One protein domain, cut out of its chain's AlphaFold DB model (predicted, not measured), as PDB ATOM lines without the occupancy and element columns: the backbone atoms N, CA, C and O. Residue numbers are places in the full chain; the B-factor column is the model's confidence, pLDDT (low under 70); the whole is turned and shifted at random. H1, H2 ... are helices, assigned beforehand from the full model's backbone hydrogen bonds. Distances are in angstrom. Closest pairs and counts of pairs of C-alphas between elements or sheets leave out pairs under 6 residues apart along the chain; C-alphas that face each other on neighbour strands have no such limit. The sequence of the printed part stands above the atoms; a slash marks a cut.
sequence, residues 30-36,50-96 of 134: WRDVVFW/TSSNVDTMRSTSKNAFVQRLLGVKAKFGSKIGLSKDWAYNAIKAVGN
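This is residues 30 to 36 and 50 to 96 of the 134 residues of an uncharacterized protein of Rhodospirillales bacterium (UniProt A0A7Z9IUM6). Three short helices, H2, H3 and H4, follow each other in an arch, and the chain then folds back so that H5, the longest helix by residues, lies in the middle, between H2 on one side and H4 with H1 on the other. H1 is set off at one end of the long axis, and contacts between the helices are few. The printed part has 54 residues with five named helices, H1 to H5 in chain order, and no named strand; the class is all helix. The whole is compact, with a radius of gyration of the C-alphas of 10.9 A, and spans 31 by 22 by 14 A.

H1, residues 30 to 36, touches no helix but is near H4, residues 76 to 79, with 5 pairs of C-alphas within 10 A. H2, residues 54 to 60, and H3, residues 64 to 69, only just touch, with 3 pairs of C-alphas within 8 A, and only at the corner; their closest C-alphas, of Arg 58 and Gln 67, are 6.5 A apart. H2 and H5, residues 86 to 94, only just touch, also with 3 pairs; their closest C-alphas, of Val 54 and Lys 92, are 6.6 A apart, at a steep tilt of 47 degrees, opposite ways. H3 and H5 are close but not clearly touching, the closest C-alphas being those of Leu 69 and Ala 87, 6.4 A. In H1, H2, H3 and H5 every O i to N i+4 pair is within hydrogen-bond range; H4 is too short for such a pair.

H1 begins at C-alpha 30, (118.321, 148.274, 102.638). From first to last C-alpha H1 and H2 each measure 10.0 A, H3 8.6 A, H4 5.5 A and H5 12.5 A. H5 ends at C-alpha 94, (109.355, 146.487, 119.968).

The C-alphas farthest apart, of Arg 31 and Thr 60, are 31.8 A apart. Residues 37 to 49 are not printed, and C-alphas 36 and 50 are 17.3 A apart across the cut. Of the links printed whole, none is long. No printed residue is under 70 in pLDDT.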
ATOM      1  N   TRP A  30     118.453 149.173 101.493       97.50
ATOM      2  CA  TRP A  30     118.321 148.274 102.638       97.50
ATOM      3  C   TRP A  30     119.229 148.679 103.800       97.50
ATOM      4  O   TRP A  30     118.803 148.682 104.959       97.50
ATOM      5  N   ARG A  31     120.467 149.081 103.496       97.56
ATOM      6  CA  ARG A  31     121.387 149.617 104.500       97.56
ATOM      7  C   ARG A  31     120.802 150.836 105.209       97.56
ATOM      8  O   ARG A  31     120.866 150.894 106.437       97.56
ATOM      9  N   ASP A  32     120.214 151.768 104.464       96.75
ATOM     10  CA  ASP A  32     119.576 152.959 105.021       96.75
ATOM     11  C   ASP A  32     118.399 152.592 105.929       96.75
ATOM     12  O   ASP A  32     118.300 153.115 107.039       96.75
ATOM     13  N   VAL A  33     117.543 151.652 105.518       97.56
ATOM     14  CA  VAL A  33     116.436 151.166 106.358       97.56
ATOM     15  C   VAL A  33     116.954 150.632 107.693       97.56
ATOM     16  O   VAL A  33     116.507 151.081 108.750       97.56
ATOM     17  N   VAL A  34     117.924 149.716 107.669       97.81
ATOM     18  CA  VAL A  34     118.484 149.108 108.886       97.81
ATOM     19  C   VAL A  34     119.147 150.161 109.780       97.81
ATOM     20  O   VAL A  34     118.916 150.193 110.991       97.81
ATOM     21  N   PHE A  35     119.930 151.058 109.181       96.94
ATOM     22  CA  PHE A  35     120.602 152.140 109.889       96.94
ATOM     23  C   PHE A  35     119.603 153.071 110.584       96.94
ATOM     24  O   PHE A  35     119.751 153.386 111.769       96.94
ATOM     25  N   TRP A  36     118.560 153.504 109.876       97.44
ATOM     26  CA  TRP A  36     117.595 154.457 110.413       97.44
ATOM     27  C   TRP A  36     116.642 153.836 111.430       97.44
ATOM     28  O   TRP A  36     116.269 154.527 112.378       97.44
ATOM     29  N   THR A  50     108.062 155.463 124.492       98.81
ATOM     30  CA  THR A  50     107.997 154.020 124.742       98.81
ATOM     31  C   THR A  50     106.907 153.369 123.901       98.81
ATOM     32  O   THR A  50     105.987 154.044 123.433       98.81
ATOM     33  N   SER A  51     106.932 152.040 123.790       98.62
ATOM     34  CA  SER A  51     105.831 151.265 123.192       98.62
ATOM     35  C   SER A  51     104.455 151.598 123.807       98.62
ATOM     36  O   SER A  51     103.430 151.621 123.110       98.62
ATOM     37  N   SER A  52     104.432 151.913 125.108       98.62
ATOM     38  CA  SER A  52     103.224 152.221 125.879       98.62
ATOM     39  C   SER A  52     102.702 153.649 125.699       98.62
ATOM     40  O   SER A  52     101.496 153.858 125.813       98.62
ATOM     41  N   ASN A  53     103.563 154.630 125.400       98.62
ATOM     42  CA  ASN A  53     103.161 156.038 125.286       98.62
ATOM     43  C   ASN A  53     103.199 156.590 123.851       98.62
ATOM     44  O   ASN A  53     102.756 157.720 123.633       98.62
ATOM     45  N   VAL A  54     103.698 155.820 122.877       98.62
ATOM     46  CA  VAL A  54     103.946 156.296 121.508       98.62
ATOM     47  C   VAL A  54     102.694 156.872 120.831       98.62
ATOM     48  O   VAL A  54     102.792 157.874 120.124       98.62
ATOM     49  N   ASP A  55     101.509 156.316 121.095       98.50
ATOM     50  CA  ASP A  55     100.243 156.828 120.550       98.50
ATOM     51  C   ASP A  55      99.919 158.226 121.091       98.50
ATOM     52  O   ASP A  55      99.613 159.145 120.327       98.50
ATOM     53  N   THR A  56     100.058 158.407 122.406       98.44
ATOM     54  CA  THR A  56      99.877 159.694 123.087       98.44
ATOM     55  C   THR A  56     100.921 160.703 122.626       98.44
ATOM     56  O   THR A  56     100.588 161.846 122.317       98.44
ATOM     57  N   MET A  57     102.185 160.291 122.523       98.00
ATOM     58  CA  MET A  57     103.267 161.158 122.057       98.00
ATOM     59  C   MET A  57     103.042 161.610 120.613       98.00
ATOM     60  O   MET A  57     103.268 162.777 120.292       98.00
ATOM     61  N   ARG A  58     102.531 160.726 119.749       96.81
ATOM     62  CA  ARG A  58     102.206 161.048 118.356       96.81
ATOM     63  C   ARG A  58     101.054 162.045 118.236       96.81
ATOM     64  O   ARG A  58     101.110 162.919 117.375       96.81
ATOM     65  N   SER A  59     100.022 161.922 119.067       97.31
ATOM     66  CA  SER A  59      98.818 162.760 118.982       97.31
ATOM     67  C   SER A  59      98.941 164.100 119.712       97.31
ATOM     68  O   SER A  59      98.358 165.087 119.267       97.31
ATOM     69  N   THR A  60      99.703 164.159 120.807       97.25
ATOM     70  CA  THR A  60      99.717 165.326 121.710       97.25
ATOM     71  C   THR A  60     101.006 166.145 121.682       97.25
ATOM     72  O   THR A  60     100.977 167.334 122.017       97.25
ATOM     73  N   SER A  61     102.145 165.561 121.289       96.31
ATOM     74  CA  SER A  61     103.432 166.249 121.420       96.31
ATOM     75  C   SER A  61     103.523 167.462 120.499       96.31
ATOM     76  O   SER A  61     103.280 167.378 119.295       96.31
ATOM     77  N   LYS A  62     103.943 168.602 121.058       95.81
ATOM     78  CA  LYS A  62     104.260 169.833 120.310       95.81
ATOM     79  C   LYS A  62     105.734 169.909 119.899       95.81
ATOM     80  O   LYS A  62     106.114 170.820 119.165       95.81
ATOM     81  N   ASN A  63     106.566 168.970 120.355       94.38
ATOM     82  CA  ASN A  63     107.986 168.943 120.028       94.38
ATOM     83  C   ASN A  63     108.173 168.555 118.550       94.38
ATOM     84  O   ASN A  63     107.752 167.483 118.114       94.38
ATOM     85  N   ALA A  64     108.824 169.427 117.775       92.81
ATOM     86  CA  ALA A  64     109.027 169.225 116.342       92.81
ATOM     87  C   ALA A  64     109.850 167.965 116.015       92.81
ATOM     88  O   ALA A  64     109.614 167.345 114.978       92.81
ATOM     89  N   PHE A  65     110.781 167.565 116.886       91.75
ATOM     90  CA  PHE A  65     111.553 166.334 116.720       91.75
ATOM     91  C   PHE A  65     110.677 165.098 116.914       91.75
ATOM     92  O   PHE A  65     110.684 164.228 116.048       91.75
ATOM     93  N   VAL A  66     109.846 165.068 117.960       95.25
ATOM     94  CA  VAL A  66     108.881 163.976 118.196       95.25
ATOM     95  C   VAL A  66     107.893 163.870 117.033       95.25
ATOM     96  O   VAL A  66     107.686 162.792 116.482       95.25
ATOM     97  N   GLN A  67     107.334 164.997 116.583       94.38
ATOM     98  CA  GLN A  67     106.422 165.029 115.433       94.38
ATOM     99  C   GLN A  67     107.085 164.556 114.132       94.38
ATOM    100  O   GLN A  67     106.402 164.026 113.249       94.38
ATOM    101  N   ARG A  68     108.400 164.771 113.985       92.94
ATOM    102  CA  ARG A  68     109.161 164.291 112.830       92.94
ATOM    103  C   ARG A  68     109.426 162.790 112.931       92.94
ATOM    104  O   ARG A  68     109.154 162.076 111.973       92.94
ATOM    105  N   LEU A  69     109.902 162.321 114.081       95.31
ATOM    106  CA  LEU A  69     110.170 160.907 114.330       95.31
ATOM    107  C   LEU A  69     108.901 160.061 114.143       95.31
ATOM    108  O   LEU A  69     108.920 159.076 113.419       95.31
ATOM    109  N   LEU A  70     107.768 160.489 114.706       96.00
ATOM    110  CA  LEU A  70     106.515 159.718 114.705       96.00
ATOM    111  C   LEU A  70     105.625 159.952 113.467       96.00
ATOM    112  O   LEU A  70     104.442 159.600 113.461       96.00
ATOM    113  N   GLY A  71     106.158 160.573 112.410       93.50
ATOM    114  CA  GLY A  71     105.460 160.664 111.124       93.50
ATOM    115  C   GLY A  71     104.247 161.601 111.086       93.50
ATOM    116  O   GLY A  71     103.371 161.426 110.236       93.50
ATOM    117  N   VAL A  72     104.162 162.587 111.991       93.25
ATOM    118  CA  VAL A  72     103.081 163.596 112.011       93.25
ATOM    119  C   VAL A  72     103.331 164.672 110.955       93.25
ATOM    120  O   VAL A  72     102.441 165.001 110.177       93.25
ATOM    121  N   LYS A  73     104.562 165.199 110.905       81.12
ATOM    122  CA  LYS A  73     104.978 166.247 109.950       81.12
ATOM    123  C   LYS A  73     106.069 165.799 108.971       81.12
ATOM    124  O   LYS A  73     106.479 166.579 108.116       81.12
ATOM    125  N   ALA A  74     106.583 164.576 109.104       75.12
ATOM    126  CA  ALA A  74     107.757 164.129 108.358       75.12
ATOM    127  C   ALA A  74     107.442 163.477 107.013       75.12
ATOM    128  O   ALA A  74     106.464 162.750 106.863       75.12
ATOM    129  N   LYS A  75     108.380 163.652 106.076       81.50
ATOM    130  CA  LYS A  75     108.510 162.862 104.840       81.50
ATOM    131  C   LYS A  75     109.750 161.955 104.852       81.50
ATOM    132  O   LYS A  75     110.134 161.441 103.811       81.50
ATOM    133  N   PHE A  76     110.385 161.769 106.014       90.44
ATOM    134  CA  PHE A  76     111.661 161.054 106.113       90.44
ATOM    135  C   PHE A  76     111.577 159.627 105.556       90.44
ATOM    136  O   PHE A  76     112.441 159.247 104.780       90.44
ATOM    137  N   GLY A  77     110.495 158.895 105.854       92.06
ATOM    138  CA  GLY A  77     110.293 157.532 105.346       92.06
ATOM    139  C   GLY A  77     110.443 157.423 103.826       92.06
ATOM    140  O   GLY A  77     111.123 156.525 103.349       92.06
ATOM    141  N   SER A  78     109.933 158.397 103.061       93.38
ATOM    142  CA  SER A  78     110.047 158.376 101.595       93.38
ATOM    143  C   SER A  78     111.485 158.475 101.077       93.38
ATOM    144  O   SER A  78     111.752 158.005  99.978       93.38
ATOM    145  N   LYS A  79     112.417 159.035 101.867       91.56
ATOM    146  CA  LYS A  79     113.848 159.074 101.523       91.56
ATOM    147  C   LYS A  79     114.509 157.692 101.617       91.56
ATOM    148  O   LYS A  79     115.537 157.496 100.991       91.56
ATOM    149  N   ILE A  80     113.922 156.773 102.387       94.31
ATOM    150  CA  ILE A  80     114.427 155.412 102.644       94.31
ATOM    151  C   ILE A  80     113.446 154.330 102.154       94.31
ATOM    152  O   ILE A  80     113.450 153.204 102.641       94.31
ATOM    153  N   GLY A  81     112.529 154.690 101.249       94.69
ATOM    154  CA  GLY A  81     111.566 153.753 100.659       94.69
ATOM    155  C   GLY A  81     110.454 153.252 101.594       94.69
ATOM    156  O   GLY A  81     109.785 152.278 101.261       94.69
ATOM    157  N   LEU A  82     110.223 153.898 102.742       96.25
ATOM    158  CA  LEU A  82     109.211 153.503 103.729       96.25
ATOM    159  C   LEU A  82     108.049 154.503 103.841       96.25
ATOM    160  O   LEU A  82     108.120 155.666 103.432       96.25
ATOM    161  N   SER A  83     106.955 154.057 104.459       95.69
ATOM    162  CA  SER A  83     105.823 154.913 104.817       95.69
ATOM    163  C   SER A  83     106.222 155.961 105.861       95.69
ATOM    164  O   SER A  83     107.209 155.817 106.575       95.69
ATOM    165  N   LYS A  84     105.456 157.051 105.992       95.62
ATOM    166  CA  LYS A  84     105.782 158.146 106.933       95.62
ATOM    167  C   LYS A  84     105.808 157.725 108.411       95.62
ATOM    168  O   LYS A  84     106.412 158.418 109.218       95.62
ATOM    169  N   ASP A  85     105.132 156.638 108.755       95.75
ATOM    170  CA  ASP A  85     104.926 156.109 110.105       95.75
ATOM    171  C   ASP A  85     105.867 154.949 110.461       95.75
ATOM    172  O   ASP A  85     105.707 154.341 111.514       95.75
ATOM    173  N   TRP A  86     106.869 154.661 109.628       97.19
ATOM    174  CA  TRP A  86     107.820 153.562 109.814       97.19
ATOM    175  C   TRP A  86     108.448 153.500 111.221       97.19
ATOM    176  O   TRP A  86     108.431 152.449 111.857       97.19
ATOM    177  N   ALA A  87     108.939 154.629 111.739       97.50
ATOM    178  CA  ALA A  87     109.563 154.698 113.059       97.50
ATOM    179  C   ALA A  87     108.528 154.529 114.178       97.50
ATOM    180  O   ALA A  87     108.785 153.822 115.146       97.50
ATOM    181  N   TYR A  88     107.335 155.115 114.019       98.06
ATOM    182  CA  TYR A  88     106.211 154.880 114.928       98.06
ATOM    183  C   TYR A  88     105.875 153.383 115.004       98.06
ATOM    184  O   TYR A  88     105.759 152.850 116.103       98.06
ATOM    185  N   ASN A  89     105.790 152.699 113.859       98.31
ATOM    186  CA  ASN A  89     105.480 151.271 113.794       98.31
ATOM    187  C   ASN A  89     106.577 150.421 114.457       98.31
ATOM    188  O   ASN A  89     106.253 149.510 115.215       98.31
ATOM    189  N   ALA A  90     107.857 150.748 114.242       98.56
ATOM    190  CA  ALA A  90     108.972 150.075 114.911       98.56
ATOM    191  C   ALA A  90     108.899 150.235 116.440       98.56
ATOM    192  O   ALA A  90     108.881 149.244 117.166       98.56
ATOM    193  N   ILE A  91     108.759 151.471 116.932       98.69
ATOM    194  CA  ILE A  91     108.666 151.761 118.372       98.69
ATOM    195  C   ILE A  91     107.426 151.097 118.982       98.69
ATOM    196  O   ILE A  91     107.479 150.568 120.089       98.69
ATOM    197  N   LYS A  92     106.297 151.089 118.266       98.62
ATOM    198  CA  LYS A  92     105.069 150.440 118.732       98.62
ATOM    199  C   LYS A  92     105.233 148.925 118.856       98.62
ATOM    200  O   LYS A  92     104.684 148.343 119.786       98.62
ATOM    201  N   ALA A  93     105.962 148.304 117.931       98.50
ATOM    202  CA  ALA A  93     106.133 146.858 117.881       98.50
ATOM    203  C   ALA A  93     107.121 146.329 118.930       98.50
ATOM    204  O   ALA A  93     106.856 145.291 119.530       98.50
ATOM    205  N   VAL A  94     108.250 147.015 119.140       98.19
ATOM    206  CA  VAL A  94     109.355 146.487 119.968       98.19
ATOM    207  C   VAL A  94     109.789 147.403 121.114       98.19
ATOM    208  O   VAL A  94     110.625 147.009 121.925       98.19
ATOM    209  N   GLY A  95     109.210 148.599 121.218       98.75
ATOM    210  CA  GLY A  95     109.655 149.633 122.147       98.75
ATOM    211  C   GLY A  95     110.861 150.412 121.639       98.75
ATOM    212  O   GLY A  95     111.280 150.267 120.495       98.75
ATOM    213  N   ASN A  96     111.396 151.286 122.483       98.81
ATOM    214  CA  ASN A  96     112.654 151.984 122.231       98.81
ATOM    215  C   ASN A  96     113.884 151.106 122.553       98.81
ATOM    216  O   ASN A  96     113.753 149.973 123.021       98.81
TER     217      ASN A  96